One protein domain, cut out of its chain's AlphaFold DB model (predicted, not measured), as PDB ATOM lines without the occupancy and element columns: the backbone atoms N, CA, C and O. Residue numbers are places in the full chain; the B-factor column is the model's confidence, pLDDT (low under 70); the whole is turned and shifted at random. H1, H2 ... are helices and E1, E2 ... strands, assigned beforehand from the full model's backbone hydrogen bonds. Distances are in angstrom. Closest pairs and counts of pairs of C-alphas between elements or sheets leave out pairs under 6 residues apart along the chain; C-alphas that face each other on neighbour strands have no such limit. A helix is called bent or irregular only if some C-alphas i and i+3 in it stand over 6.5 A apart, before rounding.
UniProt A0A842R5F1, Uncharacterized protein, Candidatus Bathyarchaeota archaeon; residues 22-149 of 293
ATOM      1  N   GLY A  22      59.664 126.767 -14.393       76.31
ATOM      2  CA  GLY A  22      60.023 126.627 -12.985       76.31
ATOM      3  C   GLY A  22      59.786 127.944 -12.246       76.31
ATOM      4  O   GLY A  22      59.934 129.024 -12.823       76.31
ATOM      5  N   VAL A  23      59.444 127.872 -10.958       78.94
ATOM      6  CA  VAL A  23      59.302 129.079 -10.133       78.94
ATOM      7  C   VAL A  23      60.640 129.801 -10.076       78.94
ATOM      8  O   VAL A  23      61.618 129.300  -9.518       78.94
ATOM      9  N   LYS A  24      60.687 131.002 -10.659       83.06
ATOM     10  CA  LYS A  24      61.829 131.897 -10.507       83.06
ATOM     11  C   LYS A  24      61.832 132.378  -9.063       83.06
ATOM     12  O   LYS A  24      60.934 133.109  -8.642       83.06
ATOM     13  N   LEU A  25      62.837 131.955  -8.302       82.31
ATOM     14  CA  LEU A  25      63.054 132.481  -6.962       82.31
ATOM     15  C   LEU A  25      63.225 134.003  -7.067       82.31
ATOM     16  O   LEU A  25      64.004 134.464  -7.908       82.31
ATOM     17  N   PRO A  26      62.526 134.799  -6.242       84.38
ATOM     18  CA  PRO A  26      62.662 136.250  -6.245       84.38
ATOM     19  C   PRO A  26      63.973 136.635  -5.550       84.38
ATOM     20  O   PRO A  26      63.966 137.204  -4.460       84.38
ATOM     21  N   PHE A  27      65.108 136.290  -6.159       88.06
ATOM     22  CA  PHE A  27      66.427 136.373  -5.537       88.06
ATOM     23  C   PHE A  27      66.705 137.757  -4.942       88.06
ATOM     24  O   PHE A  27      67.214 137.842  -3.833       88.06
ATOM     25  N   SER A  28      66.280 138.835  -5.609       89.31
ATOM     26  CA  SER A  28      66.411 140.202  -5.090       89.31
ATOM     27  C   SER A  28      65.620 140.445  -3.802       89.31
ATOM     28  O   SER A  28      66.148 141.043  -2.868       89.31
ATOM     29  N   ARG A  29      64.376 139.954  -3.705       86.88
ATOM     30  CA  ARG A  29      63.561 140.064  -2.481       86.88
ATOM     31  C   ARG A  29      64.129 139.203  -1.363       86.88
ATOM     32  O   ARG A  29      64.160 139.646  -0.218       86.88
ATOM     33  N   LEU A  30      64.590 137.998  -1.694       88.31
ATOM     34  CA  LEU A  30      65.208 137.101  -0.726       88.31
ATOM     35  C   LEU A  30      66.507 137.695  -0.173       88.31
ATOM     36  O   LEU A  30      66.659 137.811   1.040       88.31
ATOM     37  N   ALA A  31      67.406 138.121  -1.059       89.25
ATOM     38  CA  ALA A  31      68.661 138.762  -0.694       89.25
ATOM     39  C   ALA A  31      68.405 140.021   0.138       89.25
ATOM     40  O   ALA A  31      69.008 140.172   1.191       89.25
ATOM     41  N   SER A  32      67.457 140.870  -0.271       90.75
ATOM     42  CA  SER A  32      67.066 142.055   0.499       90.75
ATOM     43  C   SER A  32      66.557 141.698   1.900       90.75
ATOM     44  O   SER A  32      66.981 142.312   2.874       90.75
ATOM     45  N   SER A  33      65.729 140.656   2.033       87.62
ATOM     46  CA  SER A  33      65.226 140.201   3.340       87.62
ATOM     47  C   SER A  33      66.366 139.713   4.241       87.62
ATOM     48  O   SER A  33      66.450 140.112   5.397       87.62
ATOM     49  N   ILE A  34      67.288 138.908   3.706       88.19
ATOM     50  CA  ILE A  34      68.455 138.412   4.452       88.19
ATOM     51  C   ILE A  34      69.391 139.566   4.838       88.19
ATOM     52  O   ILE A  34      69.822 139.648   5.984       88.19
ATOM     53  N   ILE A  35      69.672 140.484   3.911       92.44
ATOM     54  CA  ILE A  35      70.488 141.679   4.161       92.44
ATOM     55  C   ILE A  35      69.850 142.536   5.253       92.44
ATOM     56  O   ILE A  35      70.550 143.000   6.147       92.44
ATOM     57  N   MET A  36      68.531 142.710   5.230       89.88
ATOM     58  CA  MET A  36      67.821 143.451   6.265       89.88
ATOM     59  C   MET A  36      67.957 142.777   7.634       89.88
ATOM     60  O   MET A  36      68.202 143.465   8.622       89.88
ATOM     61  N   ILE A  37      67.875 141.443   7.708       87.19
ATOM     62  CA  ILE A  37      68.106 140.705   8.958       87.19
ATOM     63  C   ILE A  37      69.558 140.909   9.440       87.19
ATOM     64  O   ILE A  37      69.769 141.251  10.599       87.19
ATOM     65  N   ILE A  38      70.552 140.803   8.550       89.19
ATOM     66  CA  ILE A  38      71.967 141.046   8.884       89.19
ATOM     67  C   ILE A  38      72.170 142.465   9.431       89.19
ATOM     68  O   ILE A  38      72.730 142.647  10.512       89.19
ATOM     69  N   ILE A  39      71.713 143.478   8.688       91.25
ATOM     70  CA  ILE A  39      71.903 144.891   9.033       91.25
ATOM     71  C   ILE A  39      71.159 145.230  10.321       91.25
ATOM     72  O   ILE A  39      71.715 145.915  11.172       91.25
ATOM     73  N   SER A  40      69.932 144.734  10.492       86.19
ATOM     74  CA  SER A  40      69.146 144.996  11.701       86.19
ATOM     75  C   SER A  40      69.789 144.419  12.957       86.19
ATOM     76  O   SER A  40      69.671 145.037  14.005       86.19
ATOM     77  N   GLY A  41      70.514 143.302  12.870       83.50
ATOM     78  CA  GLY A  41      71.326 142.815  13.982       83.50
ATOM     79  C   GLY A  41      72.601 143.641  14.193       83.50
ATOM     80  O   GLY A  41      72.924 144.006  15.323       83.50
ATOM     81  N   LEU A  42      73.343 143.936  13.121       87.94
ATOM     82  CA  LEU A  42      74.656 144.588  13.210       87.94
ATOM     83  C   LEU A  42      74.579 146.068  13.596       87.94
ATOM     84  O   LEU A  42      75.432 146.537  14.346       87.94
ATOM     85  N   PHE A  43      73.585 146.804  13.099       88.88
ATOM     86  CA  PHE A  43      73.484 148.254  13.281       88.88
ATOM     87  C   PHE A  43      73.256 148.674  14.747       88.88
ATOM     88  O   PHE A  43      73.980 149.538  15.236       88.88
ATOM     89  N   PRO A  44      72.335 148.054  15.509       84.62
ATOM     90  CA  PRO A  44      72.197 148.329  16.937       84.62
ATOM     91  C   PRO A  44      73.460 147.957  17.715       84.62
ATOM     92  O   PRO A  44      73.859 148.693  18.612       84.62
ATOM     93  N   CYS A  45      74.132 146.864  17.345       87.44
ATOM     94  CA  CYS A  45      75.376 146.459  17.996       87.44
ATOM     95  C   CYS A  45      76.500 147.469  17.741       87.44
ATOM     96  O   CYS A  45      77.186 147.866  18.677       87.44
ATOM     97  N   SER A  46      76.674 147.934  16.499       84.62
ATOM     98  CA  SER A  46      77.689 148.942  16.179       84.62
ATOM     99  C   SER A  46      77.389 150.280  16.852       84.62
ATOM    100  O   SER A  46      78.305 150.902  17.389       84.62
ATOM    101  N   PHE A  47      76.120 150.690  16.905       88.50
ATOM    102  CA  PHE A  47      75.699 151.890  17.625       88.50
ATOM    103  C   PHE A  47      76.014 151.798  19.123       88.50
ATOM    104  O   PHE A  47      76.602 152.722  19.682       88.50
ATOM    105  N   VAL A  48      75.694 150.670  19.768       88.00
ATOM    106  CA  VAL A  48      76.003 150.462  21.189       88.00
ATOM    107  C   VAL A  48      77.514 150.398  21.428       88.00
ATOM    108  O   VAL A  48      77.979 150.952  22.418       88.00
ATOM    109  N   CYS A  49      78.303 149.820  20.517       87.81
ATOM    110  CA  CYS A  49      79.768 149.873  20.583       87.81
ATOM    111  C   CYS A  49      80.298 151.311  20.520       87.81
ATOM    112  O   CYS A  49      81.131 151.690  21.338       87.81
ATOM    113  N   VAL A  50      79.817 152.126  19.578       87.56
ATOM    114  CA  VAL A  50      80.233 153.534  19.449       87.56
ATOM    115  C   VAL A  50      79.847 154.328  20.696       87.56
ATOM    116  O   VAL A  50      80.677 155.057  21.238       87.56
ATOM    117  N   LEU A  51      78.619 154.148  21.192       87.00
ATOM    118  CA  LEU A  51      78.158 154.775  22.428       87.00
ATOM    119  C   LEU A  51      79.021 154.347  23.618       87.00
ATOM    120  O   LEU A  51      79.451 155.200  24.389       87.00
ATOM    121  N   TYR A  52      79.319 153.052  23.731       85.06
ATOM    122  CA  TYR A  52      80.210 152.507  24.748       85.06
ATOM    123  C   TYR A  52      81.571 153.207  24.695       85.06
ATOM    124  O   TYR A  52      81.950 153.833  25.676       85.06
ATOM    125  N   PHE A  53      82.253 153.236  23.545       84.06
ATOM    126  CA  PHE A  53      83.544 153.923  23.399       84.06
ATOM    127  C   PHE A  53      83.489 155.426  23.707       84.06
ATOM    128  O   PHE A  53      84.420 155.962  24.305       84.06
ATOM    129  N   HIS A  54      82.417 156.124  23.336       86.94
ATOM    130  CA  HIS A  54      82.270 157.536  23.689       86.94
ATOM    131  C   HIS A  54      82.098 157.744  25.194       86.94
ATOM    132  O   HIS A  54      82.754 158.613  25.766       86.94
ATOM    133  N   VAL A  55      81.266 156.925  25.838       84.81
ATOM    134  CA  VAL A  55      81.063 156.957  27.291       84.81
ATOM    135  C   VAL A  55      82.358 156.604  28.024       84.81
ATOM    136  O   VAL A  55      82.699 157.279  28.993       84.81
ATOM    137  N   LEU A  56      83.118 155.623  27.524       80.12
ATOM    138  CA  LEU A  56      84.456 155.292  28.019       80.12
ATOM    139  C   LEU A  56      85.367 156.519  27.999       80.12
ATOM    140  O   LEU A  56      85.890 156.916  29.033       80.12
ATOM    141  N   ASN A  57      85.520 157.154  26.839       81.56
ATOM    142  CA  ASN A  57      86.421 158.297  26.691       81.56
ATOM    143  C   ASN A  57      86.001 159.503  27.545       81.56
ATOM    144  O   ASN A  57      86.858 160.269  27.977       81.56
ATOM    145  N   TYR A  58      84.702 159.674  27.800       86.81
ATOM    146  CA  TYR A  58      84.182 160.796  28.579       86.81
ATOM    147  C   TYR A  58      84.273 160.580  30.100       86.81
ATOM    148  O   TYR A  58      84.659 161.492  30.825       86.81
ATOM    149  N   LEU A  59      83.926 159.386  30.599       79.00
ATOM    150  CA  LEU A  59      83.828 159.109  32.042       79.00
ATOM    151  C   LEU A  59      85.126 158.593  32.673       79.00
ATOM    152  O   LEU A  59      85.243 158.584  33.899       79.00
ATOM    153  N   ALA A  60      86.082 158.128  31.868       66.31
ATOM    154  CA  ALA A  60      87.237 157.377  32.347       66.31
ATOM    155  C   ALA A  60      88.595 157.991  31.956       66.31
ATOM    156  O   ALA A  60      89.424 157.279  31.387       66.31
ATOM    157  N   PRO A  61      88.901 159.265  32.285       76.81
ATOM    158  CA  PRO A  61      90.241 159.801  32.034       76.81
ATOM    159  C   PRO A  61      91.321 159.132  32.908       76.81
ATOM    160  O   PRO A  61      92.510 159.297  32.650       76.81
ATOM    161  N   SER A  62      90.935 158.389  33.954       86.06
ATOM    162  CA  SER A  62      91.872 157.744  34.880       86.06
ATOM    163  C   SER A  62      92.280 156.330  34.441       86.06
ATOM    164  O   SER A  62      91.484 155.571  33.886       86.06
ATOM    165  N   VAL A  63      93.501 155.924  34.797       84.00
ATOM    166  CA  VAL A  63      94.034 154.572  34.530       84.00
ATOM    167  C   VAL A  63      93.168 153.479  35.179       84.00
ATOM    168  O   VAL A  63      92.910 152.450  34.560       84.00
ATOM    169  N   ILE A  64      92.662 153.708  36.397       83.19
ATOM    170  CA  ILE A  64      91.828 152.734  37.128       83.19
ATOM    171  C   ILE A  64      90.546 152.435  36.350       83.19
ATOM    172  O   ILE A  64      90.176 151.274  36.172       83.19
ATOM    173  N   THR A  65      89.894 153.479  35.837       81.50
ATOM    174  CA  THR A  65      88.698 153.317  35.015       81.50
ATOM    175  C   THR A  65      89.012 152.578  33.712       81.50
ATOM    176  O   THR A  65      88.269 151.672  33.352       81.50
ATOM    177  N   SER A  66      90.142 152.852  33.048       83.94
ATOM    178  CA  SER A  66      90.552 152.109  31.845       83.94
ATOM    179  C   SER A  66      90.753 150.609  32.110       83.94
ATOM    180  O   SER A  66      90.308 149.788  31.308       83.94
ATOM    181  N   ILE A  67      91.364 150.237  33.242       86.88
ATOM    182  CA  ILE A  67      91.555 148.828  33.628       86.88
ATOM    183  C   ILE A  67      90.205 148.145  33.866       86.88
ATOM    184  O   ILE A  67      89.965 147.067  33.322       86.88
ATOM    185  N   ALA A  68      89.307 148.774  34.634       85.56
ATOM    186  CA  ALA A  68      87.974 148.227  34.887       85.56
ATOM    187  C   ALA A  68      87.218 147.948  33.576       85.56
ATOM    188  O   ALA A  68      86.604 146.895  33.417       85.56
ATOM    189  N   TRP A  69      87.328 148.846  32.597       83.56
ATOM    190  CA  TRP A  69      86.678 148.681  31.301       83.56
ATOM    191  C   TRP A  69      87.286 147.585  30.430       83.56
ATOM    192  O   TRP A  69      86.540 146.876  29.756       83.56
ATOM    193  N   VAL A  70      88.607 147.385  30.469       87.00
ATOM    194  CA  VAL A  70      89.254 146.239  29.806       87.00
ATOM    195  C   VAL A  70      88.752 144.923  30.403       87.00
ATOM    196  O   VAL A  70      88.468 143.984  29.662       87.00
ATOM    197  N   VAL A  71      88.568 144.869  31.727       90.38
ATOM    198  CA  VAL A  71      88.017 143.692  32.420       90.38
ATOM    199  C   VAL A  71      86.543 143.453  32.062       90.38
ATOM    200  O   VAL A  71      86.130 142.303  31.926       90.38
ATOM    201  N   LEU A  72      85.749 144.511  31.866       89.50
ATOM    202  CA  LEU A  72      84.333 144.410  31.479       89.50
ATOM    203  C   LEU A  72      84.116 144.140  29.981       89.50
ATOM    204  O   LEU A  72      83.032 143.703  29.587       89.50
ATOM    205  N   LEU A  73      85.127 144.362  29.140       87.12
ATOM    206  CA  LEU A  73      85.019 144.251  27.686       87.12
ATOM    207  C   LEU A  73      84.534 142.867  27.194       87.12
ATOM    208  O   LEU A  73      83.666 142.833  26.318       87.12
ATOM    209  N   PRO A  74      84.989 141.720  27.742       92.12
ATOM    210  CA  PRO A  74      84.450 140.416  27.358       92.12
ATOM    211  C   PRO A  74      82.950 140.288  27.655       92.12
ATOM    212  O   PRO A  74      82.194 139.819  26.806       92.12
ATOM    213  N   ALA A  75      82.500 140.745  28.828       92.38
ATOM    214  CA  ALA A  75      81.084 140.724  29.199       92.38
ATOM    215  C   ALA A  75      80.246 141.624  28.276       92.38
ATOM    216  O   ALA A  75      79.139 141.251  27.883       92.38
ATOM    217  N   PHE A  76      80.797 142.770  27.865       90.38
ATOM    218  CA  PHE A  76      80.179 143.648  26.874       90.38
ATOM    219  C   PHE A  76      79.999 142.953  25.515       90.38
ATOM    220  O   PHE A  76      78.903 142.986  24.956       90.38
ATOM    221  N   PHE A  77      81.022 142.259  25.001       89.44
ATOM    222  CA  PHE A  77      80.897 141.501  23.749       89.44
ATOM    223  C   PHE A  77      79.863 140.377  23.840       89.44
ATOM    224  O   PHE A  77      79.094 140.186  22.897       89.44
ATOM    225  N   TRP A  78      79.785 139.681  24.976       93.75
ATOM    226  CA  TRP A  78      78.722 138.705  25.218       93.75
ATOM    227  C   TRP A  78      77.334 139.348  25.171       93.75
ATOM    228  O   TRP A  78      76.451 138.836  24.484       93.75
ATOM    229  N   ALA A  79      77.145 140.490  25.837       92.75
ATOM    230  CA  ALA A  79      75.879 141.220  25.812       92.75
ATOM    231  C   ALA A  79      75.496 141.666  24.390       92.75
ATOM    232  O   ALA A  79      74.347 141.496  23.979       92.75
ATOM    233  N   MET A  80      76.458 142.171  23.610       92.19
ATOM    234  CA  MET A  80      76.239 142.546  22.207       92.19
ATOM    235  C   MET A  80      75.881 141.345  21.340       92.19
ATOM    236  O   MET A  80      74.979 141.429  20.512       92.19
ATOM    237  N   TYR A  81      76.532 140.207  21.558       94.06
ATOM    238  CA  TYR A  81      76.217 138.984  20.835       94.06
ATOM    239  C   TYR A  81      74.795 138.480  21.139       94.06
ATOM    240  O   TYR A  81      74.056 138.126  20.219       94.06
ATOM    241  N   TYR A  82      74.356 138.522  22.401       94.38
ATOM    242  CA  TYR A  82      72.967 138.209  22.757       94.38
ATOM    243  C   TYR A  82      71.964 139.180  22.134       94.38
ATOM    244  O   TYR A  82      70.923 138.747  21.634       94.38
ATOM    245  N   LEU A  83      72.276 140.478  22.133       94.06
ATOM    246  CA  LEU A  83      71.443 141.494  21.495       94.06
ATOM    247  C   LEU A  83      71.314 141.227  19.987       94.06
ATOM    248  O   LEU A  83      70.204 141.218  19.458       94.06
ATOM    249  N   TYR A  84      72.431 140.932  19.318       95.00
ATOM    250  CA  TYR A  84      72.479 140.564  17.904       95.00
ATOM    251  C   TYR A  84      71.575 139.366  17.586       95.00
ATOM    252  O   TYR A  84      70.759 139.426  16.661       95.00
ATOM    253  N   LEU A  85      71.688 138.291  18.370       95.50
ATOM    254  CA  LEU A  85      70.868 137.090  18.217       95.50
ATOM    255  C   LEU A  85      69.383 137.389  18.442       95.50
ATOM    256  O   LEU A  85      68.546 136.999  17.627       95.50
ATOM    257  N   GLY A  86      69.062 138.116  19.514       95.88
ATOM    258  CA  GLY A  86      67.694 138.491  19.859       95.88
ATOM    259  C   GLY A  86      67.021 139.299  18.753       95.88
ATOM    260  O   GLY A  86      65.935 138.937  18.302       95.88
ATOM    261  N   ILE A  87      67.682 140.345  18.249       95.94
ATOM    262  CA  ILE A  87      67.149 141.181  17.163       95.94
ATOM    263  C   ILE A  87      67.002 140.371  15.873       95.94
ATOM    264  O   ILE A  87      65.950 140.431  15.236       95.94
ATOM    265  N   THR A  88      68.002 139.557  15.522       95.62
ATOM    266  CA  THR A  88      67.949 138.660  14.356       95.62
ATOM    267  C   THR A  88      66.708 137.755  14.397       95.62
ATOM    268  O   THR A  88      65.958 137.667  13.418       95.62
ATOM    269  N   VAL A  89      66.445 137.115  15.541       97.00
ATOM    270  CA  VAL A  89      65.288 136.226  15.743       97.00
ATOM    271  C   VAL A  89      63.965 136.999  15.709       97.00
ATOM    272  O   VAL A  89      63.013 136.542  15.075       97.00
ATOM    273  N   LEU A  90      63.897 138.183  16.326       97.19
ATOM    274  CA  LEU A  90      62.702 139.036  16.329       97.19
ATOM    275  C   LEU A  90      62.326 139.512  14.922       97.19
ATOM    276  O   LEU A  90      61.171 139.382  14.513       97.19
ATOM    277  N   VAL A  91      63.296 140.016  14.158       96.38
ATOM    278  CA  VAL A  91      63.076 140.462  12.776       96.38
ATOM    279  C   VAL A  91      62.670 139.283  11.892       96.38
ATOM    280  O   VAL A  91      61.723 139.396  11.116       96.38
ATOM    281  N   THR A  92      63.303 138.118  12.066       96.69
ATOM    282  CA  THR A  92      62.898 136.889  11.364       96.69
ATOM    283  C   THR A  92      61.446 136.527  11.674       96.69
ATOM    284  O   THR A  92      60.669 136.300  10.750       96.69
ATOM    285  N   LYS A  93      61.028 136.556  12.948       97.62
ATOM    286  CA  LYS A  93      59.631 136.312  13.338       97.62
ATOM    287  C   LYS A  93      58.668 137.318  12.708       97.62
ATOM    288  O   LYS A  93      57.596 136.914  12.265       97.62
ATOM    289  N   ALA A  94      59.031 138.598  12.634       96.81
ATOM    290  CA  ALA A  94      58.203 139.613  11.984       96.81
ATOM    291  C   ALA A  94      57.980 139.298  10.493       96.81
ATOM    292  O   ALA A  94      56.845 139.362  10.014       96.81
ATOM    293  N   PHE A  95      59.030 138.877   9.778       96.62
ATOM    294  CA  PHE A  95      58.898 138.411   8.396       96.62
ATOM    295  C   PHE A  95      58.062 137.139   8.273       96.62
ATOM    296  O   PHE A  95      57.271 137.037   7.339       96.62
ATOM    297  N   LEU A  96      58.191 136.190   9.204       96.94
ATOM    298  CA  LEU A  96      57.364 134.981   9.205       96.94
ATOM    299  C   LEU A  96      55.885 135.314   9.368       96.94
ATOM    300  O   LEU A  96      55.083 134.889   8.548       96.94
ATOM    301  N   VAL A  97      55.537 136.164  10.337       97.00
ATOM    302  CA  VAL A  97      54.157 136.641  10.517       97.00
ATOM    303  C   VAL A  97      53.655 137.349   9.258       97.00
ATOM    304  O   VAL A  97      52.502 137.170   8.868       97.00
ATOM    305  N   TYR A  98      54.503 138.143   8.602       96.44
ATOM    306  CA  TYR A  98      54.153 138.766   7.329       96.44
ATOM    307  C   TYR A  98      53.891 137.723   6.231       96.44
ATOM    308  O   TYR A  98      52.857 137.807   5.574       96.44
ATOM    309  N   PHE A  99      54.769 136.733   6.042       95.75
ATOM    310  CA  PHE A  99      54.623 135.707   5.003       95.75
ATOM    311  C   PHE A  99      53.449 134.757   5.255       95.75
ATOM    312  O   PHE A  99      52.718 134.465   4.311       95.75
ATOM    313  N   ASP A 100      53.207 134.358   6.502       95.44
ATOM    314  CA  ASP A 100      52.071 133.505   6.868       95.44
ATOM    315  C   ASP A 100      50.734 134.191   6.565       95.44
ATOM    316  O   ASP A 100      49.801 133.560   6.077       95.44
ATOM    317  N   ARG A 101      50.657 135.517   6.749       96.69
ATOM    318  CA  ARG A 101      49.481 136.305   6.342       96.69
ATOM    319  C   ARG A 101      49.293 136.367   4.826       96.69
ATOM    320  O   ARG A 101      48.177 136.590   4.369       96.69
ATOM    321  N   GLN A 102      50.362 136.223   4.039       95.94
ATOM    322  CA  GLN A 102      50.261 136.224   2.578       95.94
ATOM    323  C   GLN A 102      49.836 134.863   2.028       95.94
ATOM    324  O   GLN A 102      49.111 134.812   1.027       95.94
ATOM    325  N   CYS A 103      50.325 133.775   2.625       95.81
ATOM    326  CA  CYS A 103      50.043 132.413   2.203       95.81
ATOM    327  C   CYS A 103      50.253 131.436   3.363       95.81
ATOM    328  O   CYS A 103      51.378 131.255   3.827       95.81
ATOM    329  N   GLU A 104      49.183 130.755   3.767       93.94
ATOM    330  CA  GLU A 104      49.293 129.591   4.639       93.94
ATOM    331  C   GLU A 104      49.964 128.440   3.875       93.94
ATOM    332  O   GLU A 104      49.769 128.294   2.662       93.94
ATOM    333  N   LEU A 105      50.784 127.646   4.568       94.50
ATOM    334  CA  LEU A 105      51.442 126.489   3.969       94.50
ATOM    335  C   LEU A 105      50.686 125.218   4.367       94.50
ATOM    336  O   LEU A 105      50.749 124.843   5.537       94.50
ATOM    337  N   PRO A 106      49.981 124.557   3.437       94.88
ATOM    338  CA  PRO A 106      49.308 123.304   3.742       94.88
ATOM    339  C   PRO A 106      50.298 122.131   3.787       94.88
ATOM    340  O   PRO A 106      51.287 122.101   3.049       94.88
ATOM    341  N   GLU A 107      49.991 121.123   4.606       96.25
ATOM    342  CA  GLU A 107      50.559 119.783   4.430       96.25
ATOM    343  C   GLU A 107      49.988 119.166   3.138       96.25
ATOM    344  O   GLU A 107      48.799 119.303   2.848       96.25
ATOM    345  N   GLY A 108      50.817 118.483   2.350       95.56
ATOM    346  CA  GLY A 108      50.394 117.835   1.112       95.56
ATOM    347  C   GLY A 108      51.455 117.805   0.016       95.56
ATOM    348  O   GLY A 108      52.654 117.952   0.258       95.56
ATOM    349  N   VAL A 109      50.987 117.577  -1.211       95.94
ATOM    350  CA  VAL A 109      51.812 117.551  -2.424       95.94
ATOM    351  C   VAL A 109      51.619 118.861  -3.171       95.94
ATOM    352  O   VAL A 109      50.516 119.161  -3.615       95.94
ATOM    353  N   ILE A 110      52.699 119.618  -3.323       96.00
ATOM    354  CA  ILE A 110      52.740 120.903  -4.015       96.00
ATOM    355  C   ILE A 110      53.453 120.694  -5.348       96.00
ATOM    356  O   ILE A 110      54.587 120.198  -5.404       96.00
ATOM    357  N   GLN A 111      52.804 121.078  -6.442       94.06
ATOM    358  CA  GLN A 111      53.410 121.008  -7.765       94.06
ATOM    359  C   GLN A 111      54.580 121.993  -7.867       94.06
ATOM    360  O   GLN A 111      54.588 123.050  -7.245       94.06
ATOM    361  N   ARG A 112      55.613 121.652  -8.644       92.50
ATOM    362  CA  ARG A 112      56.760 122.560  -8.887       92.50
ATOM    363  C   ARG A 112      56.905 123.001 -10.335       92.50
ATOM    364  O   ARG A 112      57.716 123.879 -10.631       92.50
ATOM    365  N   GLN A 113      56.152 122.373 -11.230       89.00
ATOM    366  CA  GLN A 113      56.171 122.639 -12.660       89.00
ATOM    367  C   GLN A 113      54.831 123.234 -13.053       89.00
ATOM    368  O   GLN A 113      53.801 122.578 -12.936       89.00
ATOM    369  N   PHE A 114      54.864 124.469 -13.538       86.00
ATOM    370  CA  PHE A 114      53.661 125.221 -13.853       86.00
ATOM    371  C   PHE A 114      53.619 125.556 -15.338       86.00
ATOM    372  O   PHE A 114      54.635 125.920 -15.935       86.00
ATOM    373  N   LYS A 115      52.428 125.431 -15.930       86.06
ATOM    374  CA  LYS A 115      52.125 126.038 -17.235       86.06
ATOM    375  C   LYS A 115      51.622 127.471 -17.075       86.06
ATOM    376  O   LYS A 115      51.893 128.306 -17.927       86.06
ATOM    377  N   ASP A 116      50.930 127.742 -15.972       87.00
ATOM    378  CA  ASP A 116      50.333 129.035 -15.664       87.00
ATOM    379  C   ASP A 116      50.809 129.533 -14.282       87.00
ATOM    380  O   ASP A 116      50.598 128.835 -13.284       87.00
ATOM    381  N   PRO A 117      51.441 130.722 -14.192       85.38
ATOM    382  CA  PRO A 117      51.787 131.368 -12.924       85.38
ATOM    383  C   PRO A 117      50.591 131.686 -12.012       85.38
ATOM    384  O   PRO A 117      50.801 131.992 -10.840       85.38
ATOM    385  N   SER A 118      49.356 131.642 -12.524       89.56
ATOM    386  CA  SER A 118      48.137 131.845 -11.731       89.56
ATOM    387  C   SER A 118      47.782 130.649 -10.831       89.56
ATOM    388  O   SER A 118      46.947 130.787  -9.936       89.56
ATOM    389  N   HIS A 119      48.427 129.489 -11.023       92.75
ATOM    390  CA  HIS A 119      48.160 128.283 -10.238       92.75
ATOM    391  C   HIS A 119      48.429 128.518  -8.734       92.75
ATOM    392  O   HIS A 119      49.484 129.056  -8.386       92.75
ATOM    393  N   PRO A 120      47.547 128.077  -7.814       93.06
ATOM    394  CA  PRO A 120      47.690 128.338  -6.376       93.06
ATOM    395  C   PRO A 120      49.034 127.863  -5.799       93.06
ATOM    396  O   PRO A 120      49.702 128.616  -5.086       93.06
ATOM    397  N   ASP A 121      49.493 126.669  -6.183       94.88
ATOM    398  CA  ASP A 121      50.793 126.123  -5.760       94.88
ATOM    399  C   ASP A 121      51.992 127.001  -6.146       94.88
ATOM    400  O   ASP A 121      53.014 126.952  -5.465       94.88
ATOM    401  N   TYR A 122      51.893 127.831  -7.197       93.56
ATOM    402  CA  TYR A 122      52.965 128.767  -7.553       93.56
ATOM    403  C   TYR A 122      53.211 129.749  -6.405       93.56
ATOM    404  O   TYR A 122      54.353 129.973  -5.989       93.56
ATOM    405  N   LYS A 123      52.127 130.306  -5.850       93.81
ATOM    406  CA  LYS A 123      52.175 131.218  -4.705       93.81
ATOM    407  C   LYS A 123      52.660 130.489  -3.451       93.81
ATOM    408  O   LYS A 123      53.535 131.010  -2.760       93.81
ATOM    409  N   ILE A 124      52.155 129.283  -3.193       95.81
ATOM    410  CA  ILE A 124      52.561 128.465  -2.040       95.81
ATOM    411  C   ILE A 124      54.067 128.182  -2.087       95.81
ATOM    412  O   ILE A 124      54.783 128.481  -1.132       95.81
ATOM    413  N   LEU A 125      54.575 127.683  -3.217       94.81
ATOM    414  CA  LEU A 125      55.990 127.355  -3.388       94.81
ATOM    415  C   LEU A 125      56.888 128.594  -3.257       94.81
ATOM    416  O   LEU A 125      57.985 128.522  -2.700       94.81
ATOM    417  N   HIS A 126      56.415 129.744  -3.740       93.31
ATOM    418  CA  HIS A 126      57.112 131.015  -3.593       93.31
ATOM    419  C   HIS A 126      57.305 131.399  -2.119       93.31
ATOM    420  O   HIS A 126      58.432 131.663  -1.696       93.31
ATOM    421  N   PHE A 127      56.228 131.410  -1.327       94.94
ATOM    422  CA  PHE A 127      56.302 131.771   0.092       94.94
ATOM    423  C   PHE A 127      56.995 130.703   0.938       94.94
ATOM    424  O   PHE A 127      57.737 131.060   1.853       94.94
ATOM    425  N   TYR A 128      56.857 129.427   0.580       95.31
ATOM    426  CA  TYR A 128      57.611 128.327   1.174       95.31
ATOM    427  C   TYR A 128      59.126 128.565   1.105       95.31
ATOM    428  O   TYR A 128      59.822 128.523   2.119       95.31
ATOM    429  N   HIS A 129      59.653 128.879  -0.083       93.62
ATOM    430  CA  HIS A 129      61.084 129.131  -0.245       93.62
ATOM    431  C   HIS A 129      61.553 130.388   0.494       93.62
ATOM    432  O   HIS A 129      62.645 130.384   1.066       93.62
ATOM    433  N   MET A 130      60.735 131.445   0.510       93.81
ATOM    434  CA  MET A 130      61.041 132.671   1.252       93.81
ATOM    435  C   MET A 130      61.129 132.406   2.758       93.81
ATOM    436  O   MET A 130      62.131 132.771   3.373       93.81
ATOM    437  N   ARG A 131      60.133 131.717   3.332       95.31
ATOM    438  CA  ARG A 131      60.098 131.307   4.745       95.31
ATOM    439  C   ARG A 131      61.283 130.423   5.108       95.31
ATOM    440  O   ARG A 131      62.050 130.761   6.008       95.31
ATOM    441  N   GLY A 132      61.492 129.340   4.361       94.50
ATOM    442  CA  GLY A 132      62.572 128.395   4.633       94.50
ATOM    443  C   GLY A 132      63.952 129.056   4.630       94.50
ATOM    444  O   GLY A 132      64.800 128.725   5.457       94.50
ATOM    445  N   ALA A 133      64.183 130.029   3.748       93.38
ATOM    446  CA  ALA A 133      65.456 130.735   3.689       93.38
ATOM    447  C   ALA A 133      65.678 131.690   4.879       93.38
ATOM    448  O   ALA A 133      66.778 131.698   5.436       93.38
ATOM    449  N   ILE A 134      64.656 132.445   5.309       95.62
ATOM    450  CA  ILE A 134      64.791 133.337   6.476       95.62
ATOM    451  C   ILE A 134      64.919 132.553   7.791       95.62
ATOM    452  O   ILE A 134      65.769 132.896   8.613       95.62
ATOM    453  N   ILE A 135      64.165 131.455   7.957       96.06
ATOM    454  CA  ILE A 135      64.270 130.574   9.132       96.06
ATOM    455  C   ILE A 135      65.670 129.976   9.184       96.06
ATOM    456  O   ILE A 135      66.326 130.041  10.221       96.06
ATOM    457  N   LYS A 136      66.152 129.430   8.058       94.44
ATOM    458  CA  LYS A 136      67.473 128.801   7.976       94.44
ATOM    459  C   LYS A 136      68.586 129.759   8.391       94.44
ATOM    460  O   LYS A 136      69.493 129.331   9.091       94.44
ATOM    461  N   TYR A 137      68.524 131.029   7.989       93.62
ATOM    462  CA  TYR A 137      69.537 132.012   8.370       93.62
ATOM    463  C   TYR A 137      69.579 132.237   9.890       93.62
ATOM    464  O   TYR A 137      70.630 132.073  10.509       93.62
ATOM    465  N   ALA A 138      68.436 132.548  10.509       95.19
ATOM    466  CA  ALA A 138      68.371 132.781  11.951       95.19
ATOM    467  C   ALA A 138      68.722 131.526  12.765       95.19
ATOM    468  O   ALA A 138      69.435 131.605  13.770       95.19
ATOM    469  N   LEU A 139      68.265 130.357  12.307       94.88
ATOM    470  CA  LEU A 139      68.565 129.076  12.934       94.88
ATOM    471  C   LEU A 139      70.052 128.732  12.824       94.88
ATOM    472  O   LEU A 139      70.638 128.320  13.818       94.88
ATOM    473  N   TRP A 140      70.681 128.961  11.668       93.69
ATOM    474  CA  TRP A 140      72.109 128.708  11.460       93.69
ATOM    475  C   TRP A 140      72.978 129.513  12.430       93.69
ATOM    476  O   TRP A 140      73.857 128.946  13.077       93.69
ATOM    477  N   ILE A 141      72.702 130.810  12.602       93.75
ATOM    478  CA  ILE A 141      73.442 131.647  13.562       93.75
ATOM    479  C   ILE A 141      73.207 131.168  14.997       93.75
ATOM    480  O   ILE A 141      74.149 131.071  15.781       93.75
ATOM    481  N   THR A 142      71.964 130.821  15.330       94.44
ATOM    482  CA  THR A 142      71.595 130.304  16.654       94.44
ATOM    483  C   THR A 142      72.299 128.976  16.955       94.44
ATOM    484  O   THR A 142      72.834 128.805  18.046       94.44
ATOM    485  N   GLN A 143      72.363 128.054  15.990       92.31
ATOM    486  CA  GLN A 143      73.046 126.761  16.110       92.31
ATOM    487  C   GLN A 143      74.566 126.901  16.239       92.31
ATOM    488  O   GLN A 143      75.204 126.072  16.880       92.31
ATOM    489  N   LYS A 144      75.163 127.932  15.629       91.00
ATOM    490  CA  LYS A 144      76.597 128.235  15.762       91.00
ATOM    491  C   LYS A 144      76.936 129.044  17.013       91.00
ATOM    492  O   LYS A 144      78.113 129.286  17.269       91.00
ATOM    493  N   SER A 145      75.933 129.445  17.787       92.94
ATOM    494  CA  SER A 145      76.149 130.071  19.083       92.94
ATOM    495  C   SER A 145      76.649 129.046  20.113       92.94
ATOM    496  O   SER A 145      76.359 127.856  19.992       92.94
ATOM    497  N   PRO A 146      77.334 129.482  21.179       91.12
ATOM    498  CA  PRO A 146      77.737 128.613  22.285       91.12
ATOM    499  C   PRO A 146      76.558 128.235  23.206       91.12
ATOM    500  O   PRO A 146      76.765 127.734  24.308       91.12
ATOM    501  N   PHE A 147      75.313 128.483  22.777       90.88
ATOM    502  CA  PHE A 147      74.091 128.271  23.551       90.88
ATOM    503  C   PHE A 147      73.212 127.199  22.887       90.88
ATOM    504  O   PHE A 147      72.225 127.536  22.228       90.88
ATOM    505  N   PRO A 148      73.510 125.900  23.069       82.94
ATOM    506  CA  PRO A 148      72.793 124.821  22.380       82.94
ATOM    507  C   PRO A 148      71.276 124.844  22.649       82.94
ATOM    508  O   PRO A 148      70.471 124.670  21.736       82.94
ATOM    509  N   GLY A 149      70.859 125.188  23.873       87.69
ATOM    510  CA  GLY A 149      69.440 125.299  24.242       87.69
ATOM    511  C   GLY A 149      68.677 126.456  23.578       87.69
ATOM    512  O   GLY A 149      67.454 126.541  23.701       87.69
TER     513      GLY A 149
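What this domain is: This is residues 22 to 149 of the 293 residues of an uncharacterized protein of Candidatus Bathyarchaeota archaeon (UniProt A0A842R5F1). What shape do these atoms make? They make a long rod, an up-and-down bundle of H1, H2b and H3, each running against the one before. H3 packs on the other two toward the end away from H2a, the first arm of the bent helix H2; a loop with the short strand E1 is at the end of the rod where H3 begins. What is printed? The printed part has 128 residues, mostly helix: three named helices and one named strand, in the order H1, H2, E1, H3. It is only just extended, close to loose, with a radius of gyration of the C-alphas of 21.1 A and spans of 73 by 28 by 21 A.

Where its parts are: Where is H1? H1, residues 27 to 59, begins at C-alpha 27 (66.427, 136.373, -5.537), is 47.2 A long and has a kink of 25 degrees near residue 39. It is neither bent nor irregular, but only just: C-alphas 41 and 44 are 6.3 A apart. What follows? H2, residues 63 to 102, was assigned as one helix by its hydrogen bonds but is bent: C-alphas 71 and 74 are 7.0 A apart. Its arms are H2a, residues 63 to 71, and H2b, residues 74 to 102, 42.4 A long. E1 is residues 108 to 110; H3, residues 120 to 143, is 33.9 A long and ends at C-alpha 143 (73.046, 126.761, 16.110).

How they stand to each other: How do the helices meet? H1 touches H2b with residues 37 to 48 alone, closest at the C-alphas of Gly 41 and Tyr 84, 4.7 A, at a shallow tilt of 30 degrees, opposite ways. H3 touches H2b, closest at the C-alphas of Val 89 and Ala 138, 6.0 A, and H1, closest at those of Leu 30 and Met 130, 6.4 A. What of E1 and the backbones? E1 pairs with no named strand. Each O i to N i+4 pair is within hydrogen-bond range in H2a, H2b and H3, and 27 of 29 in H1.

The domain as a whole: How large is it? The two C-alphas farthest apart, those of Ser 62 and Lys 115, are 72.8 A apart. Is it continuous and confident? The printed part has no cut and no long link, and residue 60 alone has pLDDT under 70.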